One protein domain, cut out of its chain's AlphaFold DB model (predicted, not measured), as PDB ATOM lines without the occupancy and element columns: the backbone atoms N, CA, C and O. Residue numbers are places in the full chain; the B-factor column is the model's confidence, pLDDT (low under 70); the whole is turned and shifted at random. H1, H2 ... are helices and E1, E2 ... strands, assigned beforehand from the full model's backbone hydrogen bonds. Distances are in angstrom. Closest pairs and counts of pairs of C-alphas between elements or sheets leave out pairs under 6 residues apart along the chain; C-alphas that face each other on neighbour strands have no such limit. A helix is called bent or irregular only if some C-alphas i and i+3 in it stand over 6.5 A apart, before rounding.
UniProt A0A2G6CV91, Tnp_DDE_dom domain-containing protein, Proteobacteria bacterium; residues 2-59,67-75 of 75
ATOM      1  N   LYS A   2      59.007 116.055  -3.829       47.28
ATOM      2  CA  LYS A   2      59.394 115.416  -2.559       47.28
ATOM      3  C   LYS A   2      59.111 116.422  -1.446       47.28
ATOM      4  O   LYS A   2      59.661 117.517  -1.484       47.28
ATOM      5  N   THR A   3      58.210 116.096  -0.528       67.69
ATOM      6  CA  THR A   3      58.027 116.878   0.695       67.69
ATOM      7  C   THR A   3      59.016 116.360   1.731       67.69
ATOM      8  O   THR A   3      59.134 115.151   1.933       67.69
ATOM      9  N   GLU A   4      59.745 117.263   2.380       60.78
ATOM     10  CA  GLU A   4      60.615 116.945   3.517       60.78
ATOM     11  C   GLU A   4      59.742 116.647   4.746       60.78
ATOM     12  O   GLU A   4      59.625 117.445   5.672       60.78
ATOM     13  N   CYS A   5      59.058 115.501   4.726       65.88
ATOM     14  CA  CYS A   5      58.241 115.023   5.835       65.88
ATOM     15  C   CYS A   5      59.140 114.349   6.882       65.88
ATOM     16  O   CYS A   5      59.070 113.143   7.115       65.88
ATOM     17  N   THR A   6      60.047 115.115   7.485       68.88
ATOM     18  CA  THR A   6      60.769 114.677   8.683       68.88
ATOM     19  C   THR A   6      59.919 115.033   9.898       68.88
ATOM     20  O   THR A   6      59.599 116.205  10.103       68.88
ATOM     21  N   LYS A   7      59.533 114.038  10.711       63.19
ATOM     22  CA  LYS A   7      58.820 114.287  11.974       63.19
ATOM     23  C   LYS A   7      59.719 115.114  12.894       63.19
ATOM     24  O   LYS A   7      60.714 114.607  13.406       63.19
ATOM     25  N   LYS A   8      59.377 116.388  13.077       66.31
ATOM     26  CA  LYS A   8      59.982 117.270  14.076       66.31
ATOM     27  C   LYS A   8      59.024 117.351  15.253       66.31
ATOM     28  O   LYS A   8      57.844 117.623  15.059       66.31
ATOM     29  N   TYR A   9      59.535 117.066  16.441       68.94
ATOM     30  CA  TYR A   9      58.789 117.209  17.682       68.94
ATOM     31  C   TYR A   9      59.125 118.565  18.288       68.94
ATOM     32  O   TYR A   9      60.302 118.876  18.473       68.94
ATOM     33  N   ASP A  10      58.104 119.357  18.595       67.81
ATOM     34  CA  ASP A  10      58.294 120.590  19.349       67.81
ATOM     35  C   ASP A  10      58.508 120.248  20.827       67.81
ATOM     36  O   ASP A  10      57.748 119.473  21.423       67.81
ATOM     37  N   THR A  11      59.565 120.810  21.412       68.62
ATOM     38  CA  THR A  11      59.915 120.635  22.822       68.62
ATOM     39  C   THR A  11      59.339 121.767  23.669       68.62
ATOM     40  O   THR A  11      59.294 122.930  23.262       68.62
ATOM     41  N   PHE A  12      58.886 121.422  24.873       71.00
ATOM     42  CA  PHE A  12      58.260 122.350  25.814       71.00
ATOM     43  C   PHE A  12      58.995 122.375  27.151       71.00
ATOM     44  O   PHE A  12      59.962 121.644  27.365       71.00
ATOM     45  N   GLN A  13      58.530 123.237  28.064       73.38
ATOM     46  CA  GLN A  13      59.071 123.275  29.417       73.38
ATOM     47  C   GLN A  13      58.982 121.880  30.065       73.38
ATOM     48  O   GLN A  13      57.903 121.279  30.068       73.38
ATOM     49  N   PRO A  14      60.090 121.362  30.622       71.94
ATOM     50  CA  PRO A  14      60.113 120.031  31.210       71.94
ATOM     51  C   PRO A  14      59.273 119.965  32.492       71.94
ATOM     52  O   PRO A  14      59.150 120.942  33.236       71.94
ATOM     53  N   LEU A  15      58.734 118.779  32.787       75.38
ATOM     54  CA  LEU A  15      58.069 118.479  34.055       75.38
ATOM     55  C   LEU A  15      59.053 117.745  34.975       75.38
ATOM     56  O   LEU A  15      59.191 116.517  34.940       75.38
ATOM     57  N   GLY A  16      59.780 118.509  35.790       80.12
ATOM     58  CA  GLY A  16      60.868 117.975  36.610       80.12
ATOM     59  C   GLY A  16      62.002 117.444  35.730       80.12
ATOM     60  O   GLY A  16      62.633 118.209  35.011       80.12
ATOM     61  N   ARG A  17      62.257 116.130  35.776       79.44
ATOM     62  CA  ARG A  17      63.274 115.463  34.934       79.44
ATOM     63  C   ARG A  17      62.725 114.930  33.606       79.44
ATOM     64  O   ARG A  17      63.485 114.353  32.837       79.44
ATOM     65  N   LYS A  18      61.416 115.045  33.365       77.31
ATOM     66  CA  LYS A  18      60.770 114.523  32.157       77.31
ATOM     67  C   LYS A  18      60.687 115.616  31.099       77.31
ATOM     68  O   LYS A  18      60.121 116.678  31.358       77.31
ATOM     69  N   GLU A  19      61.215 115.335  29.916       76.56
ATOM     70  CA  GLU A  19      60.986 116.169  28.738       76.56
ATOM     71  C   GLU A  19      59.537 116.030  28.264       76.56
ATOM     72  O   GLU A  19      58.953 114.945  28.312       76.56
ATOM     73  N   ILE A  20      58.958 117.146  27.826       72.62
ATOM     74  CA  ILE A  20      57.607 117.198  27.277       72.62
ATOM     75  C   ILE A  20      57.723 117.509  25.788       72.62
ATOM     76  O   ILE A  20      58.292 118.535  25.402       72.62
ATOM     77  N   VAL A  21      57.170 116.619  24.965       74.00
ATOM     78  CA  VAL A  21      57.126 116.740  23.504       74.00
ATOM     79  C   VAL A  21      55.677 116.793  23.035       74.00
ATOM     80  O   VAL A  21      54.832 116.056  23.547       74.00
ATOM     81  N   ALA A  22      55.378 117.656  22.063       69.25
ATOM     82  CA  ALA A  22      54.086 117.617  21.385       69.25
ATOM     83  C   ALA A  22      54.163 116.681  20.175       69.25
ATOM     84  O   ALA A  22      54.807 116.985  19.171       69.25
ATOM     85  N   GLU A  23      53.469 115.548  20.258       71.88
ATOM     86  CA  GLU A  23      53.183 114.696  19.108       71.88
ATOM     87  C   GLU A  23      51.682 114.762  18.794       71.88
ATOM     88  O   GLU A  23      50.866 114.027  19.344       71.88
ATOM     89  N   CYS A  24      51.302 115.663  17.888       65.69
ATOM     90  CA  CYS A  24      49.915 115.839  17.449       65.69
ATOM     91  C   CYS A  24      49.536 114.837  16.342       65.69
ATOM     92  O   CYS A  24      49.019 115.224  15.297       65.69
ATOM     93  N   ASN A  25      49.835 113.548  16.533       69.00
ATOM     94  CA  ASN A  25      49.565 112.496  15.541       69.00
ATOM     95  C   ASN A  25      48.176 111.835  15.697       69.00
ATOM     96  O   ASN A  25      47.839 110.951  14.914       69.00
ATOM     97  N   GLY A  26      47.386 112.249  16.698       59.94
ATOM     98  CA  GLY A  26      46.062 111.688  16.994       59.94
ATOM     99  C   GLY A  26      46.074 110.325  17.707       59.94
ATOM    100  O   GLY A  26      45.031 109.682  17.765       59.94
ATOM    101  N   GLY A  27      47.229 109.873  18.217       64.50
ATOM    102  CA  GLY A  27      47.403 108.623  18.968       64.50
ATOM    103  C   GLY A  27      46.862 108.666  20.407       64.50
ATOM    104  O   GLY A  27      45.896 109.365  20.689       64.50
ATOM    105  N   LEU A  28      47.462 107.908  21.338       55.81
ATOM    106  CA  LEU A  28      47.028 107.868  22.746       55.81
ATOM    107  C   LEU A  28      47.125 109.262  23.393       55.81
ATOM    108  O   LEU A  28      48.207 109.722  23.755       55.81
ATOM    109  N   ILE A  29      45.976 109.915  23.562       62.06
ATOM    110  CA  ILE A  29      45.867 111.225  24.203       62.06
ATOM    111  C   ILE A  29      45.892 111.021  25.718       62.06
ATOM    112  O   ILE A  29      44.910 110.588  26.320       62.06
ATOM    113  N   ILE A  30      47.024 111.333  26.344       57.44
ATOM    114  CA  ILE A  30      47.140 111.380  27.804       57.44
ATOM    115  C   ILE A  30      46.638 112.749  28.273       57.44
ATOM    116  O   ILE A  30      47.231 113.778  27.947       57.44
ATOM    117  N   SER A  31      45.529 112.745  29.016       57.19
ATOM    118  CA  SER A  31      44.728 113.934  29.352       57.19
ATOM    119  C   SER A  31      45.536 115.085  29.974       57.19
ATOM    120  O   SER A  31      45.347 116.244  29.608       57.19
ATOM    121  N   ASP A  32      46.488 114.785  30.859       60.56
ATOM    122  CA  ASP A  32      47.129 115.821  31.685       60.56
ATOM    123  C   ASP A  32      48.313 116.526  30.998       60.56
ATOM    124  O   ASP A  32      48.646 117.666  31.329       60.56
ATOM    125  N   GLY A  33      48.941 115.883  30.005       62.41
ATOM    126  CA  GLY A  33      50.048 116.478  29.246       62.41
ATOM    127  C   GLY A  33      49.580 117.626  28.347       62.41
ATOM    128  O   GLY A  33      50.242 118.661  28.258       62.41
ATOM    129  N   GLY A  34      48.397 117.479  27.742       65.12
ATOM    130  CA  GLY A  34      47.801 118.496  26.873       65.12
ATOM    131  C   GLY A  34      47.453 119.786  27.618       65.12
ATOM    132  O   GLY A  34      47.745 120.875  27.127       65.12
ATOM    133  N   CYS A  35      46.911 119.690  28.836       67.19
ATOM    134  CA  CYS A  35      46.554 120.865  29.635       67.19
ATOM    135  C   CYS A  35      47.770 121.741  29.978       67.19
ATOM    136  O   CYS A  35      47.679 122.968  29.925       67.19
ATOM    137  N   ARG A  36      48.932 121.138  30.274       70.56
ATOM    138  CA  ARG A  36      50.169 121.883  30.570       70.56
ATOM    139  C   ARG A  36      50.691 122.644  29.347       70.56
ATOM    140  O   ARG A  36      51.122 123.788  29.499       70.56
ATOM    141  N   LEU A  37      50.625 122.018  28.169       74.56
ATOM    142  CA  LEU A  37      50.999 122.622  26.886       74.56
ATOM    143  C   LEU A  37      50.083 123.798  26.537       74.56
ATOM    144  O   LEU A  37      50.561 124.893  26.243       74.56
ATOM    145  N   LEU A  38      48.768 123.593  26.637       78.50
ATOM    146  CA  LEU A  38      47.773 124.640  26.399       78.50
ATOM    147  C   LEU A  38      47.930 125.808  27.381       78.50
ATOM    148  O   LEU A  38      47.773 126.957  26.980       78.50
ATOM    149  N   GLY A  39      48.320 125.534  28.629       80.38
ATOM    150  CA  GLY A  39      48.648 126.567  29.609       80.38
ATOM    151  C   GLY A  39      49.819 127.461  29.185       80.38
ATOM    152  O   GLY A  39      49.728 128.680  29.308       80.38
ATOM    153  N   ASP A  40      50.905 126.896  28.648       79.81
ATOM    154  CA  ASP A  40      52.041 127.695  28.154       79.81
ATOM    155  C   ASP A  40      51.690 128.489  26.891       79.81
ATOM    156  O   ASP A  40      52.126 129.633  26.733       79.81
ATOM    157  N   VAL A  41      50.882 127.906  26.002       84.06
ATOM    158  CA  VAL A  41      50.363 128.603  24.817       84.06
ATOM    159  C   VAL A  41      49.483 129.781  25.232       84.06
ATOM    160  O   VAL A  41      49.659 130.885  24.714       84.06
ATOM    161  N   GLU A  42      48.582 129.588  26.194       86.75
ATOM    162  CA  GLU A  42      47.729 130.654  26.716       86.75
ATOM    163  C   GLU A  42      48.561 131.782  27.341       86.75
ATOM    164  O   GLU A  42      48.373 132.938  26.974       86.75
ATOM    165  N   LYS A  43      49.564 131.472  28.176       83.25
ATOM    166  CA  LYS A  43      50.468 132.491  28.753       83.25
ATOM    167  C   LYS A  43      51.167 133.348  27.695       83.25
ATOM    168  O   LYS A  43      51.367 134.539  27.907       83.25
ATOM    169  N   ARG A  44      51.560 132.754  26.564       85.19
ATOM    170  CA  ARG A  44      52.268 133.467  25.484       85.19
ATOM    171  C   ARG A  44      51.339 134.264  24.576       85.19
ATOM    172  O   ARG A  44      51.747 135.289  24.040       85.19
ATOM    173  N   THR A  45      50.127 133.771  24.347       88.81
ATOM    174  CA  THR A  45      49.228 134.313  23.314       88.81
ATOM    175  C   THR A  45      48.096 135.165  23.879       88.81
ATOM    176  O   THR A  45      47.526 135.980  23.141       88.81
ATOM    177  N   ALA A  46      47.772 134.978  25.163       88.00
ATOM    178  CA  ALA A  46      46.607 135.528  25.846       88.00
ATOM    179  C   ALA A  46      45.309 135.330  25.038       88.00
ATOM    180  O   ALA A  46      44.456 136.223  24.987       88.00
ATOM    181  N   ILE A  47      45.197 134.217  24.298       89.19
ATOM    182  CA  ILE A  47      44.148 134.047  23.289       89.19
ATOM    183  C   ILE A  47      42.770 134.019  23.941       89.19
ATOM    184  O   ILE A  47      41.870 134.709  23.461       89.19
ATOM    185  N   LEU A  48      42.620 133.328  25.073       86.12
ATOM    186  CA  LEU A  48      41.357 133.276  25.804       86.12
ATOM    187  C   LEU A  48      40.983 134.656  26.368       86.12
ATOM    188  O   LEU A  48      39.829 135.058  26.252       86.12
ATOM    189  N   GLN A  49      41.945 135.439  26.870       84.19
ATOM    190  CA  GLN A  49      41.712 136.790  27.399       84.19
ATOM    191  C   GLN A  49      41.230 137.736  26.304       84.19
ATOM    192  O   GLN A  49      40.307 138.529  26.494       84.19
ATOM    193  N   ARG A  50      41.896 137.682  25.150       87.06
ATOM    194  CA  ARG A  50      41.574 138.520  23.996       87.06
ATOM    195  C   ARG A  50      40.217 138.144  23.429       87.06
ATOM    196  O   ARG A  50      39.440 139.032  23.104       87.06
ATOM    197  N   PHE A  51      39.926 136.850  23.362       87.31
ATOM    198  CA  PHE A  51      38.652 136.345  22.879       87.31
ATOM    199  C   PHE A  51      37.499 136.686  23.833       87.31
ATOM    200  O   PHE A  51      36.452 137.142  23.386       87.31
ATOM    201  N   ALA A  52      37.719 136.581  25.144       86.44
ATOM    202  CA  ALA A  52      36.778 136.975  26.191       86.44
ATOM    203  C   ALA A  52      36.305 138.435  26.071       86.44
ATOM    204  O   ALA A  52      35.143 138.728  26.337       86.44
ATOM    205  N   LYS A  53      37.179 139.356  25.640       84.25
ATOM    206  CA  LYS A  53      36.823 140.775  25.441       84.25
ATOM    207  C   LYS A  53      35.796 140.998  24.329       84.25
ATOM    208  O   LYS A  53      35.170 142.051  24.305       84.25
ATOM    209  N   SER A  54      35.620 140.033  23.430       88.56
ATOM    210  CA  SER A  54      34.636 140.113  22.349       88.56
ATOM    211  C   SER A  54      33.207 139.816  22.809       88.56
ATOM    212  O   SER A  54      32.278 139.967  22.019       88.56
ATOM    213  N   PHE A  55      33.011 139.387  24.061       86.00
ATOM    214  CA  PHE A  55      31.700 139.037  24.597       86.00
ATOM    215  C   PHE A  55      31.211 140.072  25.608       86.00
ATOM    216  O   PHE A  55      31.942 140.486  26.510       86.00
ATOM    217  N   THR A  56      29.933 140.426  25.494       88.81
ATOM    218  CA  THR A  56      29.199 141.122  26.554       88.81
ATOM    219  C   THR A  56      28.591 140.083  27.487       88.81
ATOM    220  O   THR A  56      27.815 139.233  27.049       88.81
ATOM    221  N   ASP A  57      28.931 140.145  28.774       87.25
ATOM    222  CA  ASP A  57      28.372 139.239  29.778       87.25
ATOM    223  C   ASP A  57      27.003 139.739  30.261       87.25
ATOM    224  O   ASP A  57      26.909 140.694  31.032       87.25
ATOM    225  N   TYR A  58      25.938 139.092  29.784       91.50
ATOM    226  CA  TYR A  58      24.550 139.381  30.167       91.50
ATOM    227  C   TYR A  58      24.071 138.577  31.384       91.50
ATOM    228  O   TYR A  58      22.897 138.654  31.746       91.50
ATOM    229  N   ARG A  59      24.938 137.766  32.005       89.75
ATOM    230  CA  ARG A  59      24.568 136.997  33.198       89.75
ATOM    231  C   ARG A  59      24.304 137.947  34.370       89.75
ATOM    232  O   ARG A  59      24.955 138.980  34.518       89.75
ATOM    233  N   SER A  67      33.776 134.219  36.953       79.81
ATOM    234  CA  SER A  67      33.811 135.269  35.937       79.81
ATOM    235  C   SER A  67      34.641 134.839  34.727       79.81
ATOM    236  O   SER A  67      35.677 134.193  34.863       79.81
ATOM    237  N   TYR A  68      34.218 135.260  33.535       75.06
ATOM    238  CA  TYR A  68      34.943 135.010  32.285       75.06
ATOM    239  C   TYR A  68      36.281 135.773  32.210       75.06
ATOM    240  O   TYR A  68      37.128 135.467  31.377       75.06
ATOM    241  N   HIS A  69      36.479 136.766  33.086       69.25
ATOM    242  CA  HIS A  69      37.714 137.543  33.202       69.25
ATOM    243  C   HIS A  69      38.730 136.934  34.192       69.25
ATOM    244  O   HIS A  69      39.684 137.603  34.584       69.25
ATOM    245  N   TRP A  70      38.555 135.688  34.641       60.47
ATOM    246  CA  TRP A  70      39.483 135.101  35.608       60.47
ATOM    247  C   TRP A  70      40.872 134.863  34.987       60.47
ATOM    248  O   TRP A  70      41.095 133.892  34.272       60.47
ATOM    249  N   TYR A  71      41.802 135.776  35.276       61.88
ATOM    250  CA  TYR A  71      43.242 135.612  35.106       61.88
ATOM    251  C   TYR A  71      43.908 135.913  36.447       61.88
ATOM    252  O   TYR A  71      43.681 137.002  36.988       61.88
ATOM    253  N   PRO A  72      44.735 135.011  37.000       54.69
ATOM    254  CA  PRO A  72      45.599 135.385  38.108       54.69
ATOM    255  C   PRO A  72      46.507 136.532  37.638       54.69
ATOM    256  O   PRO A  72      47.144 136.439  36.590       54.69
ATOM    257  N   LYS A  73      46.522 137.639  38.391       50.19
ATOM    258  CA  LYS A  73      47.312 138.848  38.078       50.19
ATOM    259  C   LYS A  73      48.826 138.621  38.138       50.19
ATOM    260  O   LYS A  73      49.581 139.504  37.746       50.19
ATOM    261  N   GLU A  74      49.255 137.461  38.613       45.75
ATOM    262  CA  GLU A  74      50.643 137.121  38.886       45.75
ATOM    263  C   GLU A  74      50.926 135.739  38.291       45.75
ATOM    264  O   GLU A  74      50.469 134.713  38.802       45.75
ATOM    265  N   LEU A  75      51.644 135.739  37.172       44.12
ATOM    266  CA  LEU A  75      52.269 134.573  36.559       44.12
ATOM    267  C   LEU A  75      53.599 134.994  35.942       44.12
ATOM    268  O   LEU A  75      53.619 136.067  35.298       44.12
TER     269      LEU A  75
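AT A GLANCE: This is residues 2 to 59 and 67 to 75 of the 75 residues of the protein "Tnp_DDE_dom domain-containing protein" of Proteobacteria bacterium (UniProt A0A2G6CV91). The model is an open chain of few contacts: a two-stranded hairpin, E1 and E2, stands beside residues 33 to 40 of the longer helix H1, and the short helix H2 makes a corner with H1 at its far end. Residues 2 to 9 form a tail leading into E1, residues 25 to 32, of which 31 and 32 belong to H1, stick out, and residues 53 to 59 and 67 to 75 have no named element. The printed part has 67 residues, with two strands and then two helices in the order E1, E2, H1, H2; the sheet's order is E1 - E2, antiparallel. The class is mixed, helices and strands, with under half of the residues in named elements. The whole is only just extended, close to loose, with a radius of gyration of the C-alphas of 16.4 A and spans of 51 by 35 by 21 A.

IN THESE COORDINATES: E1 is residues 10 to 15, 14.9 A from first to last C-alpha, beginning with C-alpha 10 at (58.294, 120.590, 19.349). E2 is residues 18 to 22, 13.0 A long. H1 is residues 31 to 45, 21.7 A long, with C-alpha 31 at (44.728, 113.934, 29.352); it is neither bent nor irregular, but only just: C-alphas 31 and 34 are 6.0 A apart. H2 is residues 47 to 52, 8.4 A long, ending with C-alpha 52 at (36.778, 136.975, 26.191).

HOW THE PARTS SIT: E1 and E2 form a hairpin, antiparallel, with 147 degrees between their directions. N 12 and O 20 are within hydrogen-bond range at 3.0 A, and N 15 and O 18 at 2.9 A. The closest C-alphas of E1 and H1 are those of Phe 12 and Leu 37, 7.3 A apart. Those of E2 and H1 are Ile 20 and Gly 33, 7.8 A apart. H1 and H2 are close but not clearly touching, their closest C-alphas being those of Glu 42 and Leu 48 at 7.0 A. Their lines are about perpendicular, at 77 degrees. H2 is apart from E1 and from E2. In H2 every O i to N i+4 pair is within hydrogen-bond range; in H1, 9 of 11 are.

THE WHOLE: The two C-alphas farthest apart are those of Lys 2 and Arg 59, at 54.4 A. Residues 60 to 66 are not printed, and C-alphas 59 and 67 are 9.8 A apart across this cut. The links E1 to E2 and H1 to H2 are tight, and E2 to H1 is short; no link is long. The mean pLDDT of the printed part is 72.6; residues 2 to 11, 22, 24 to 35 and 69 to 75 are under 70. The printed part ends at Leu 75, the chain's last residue.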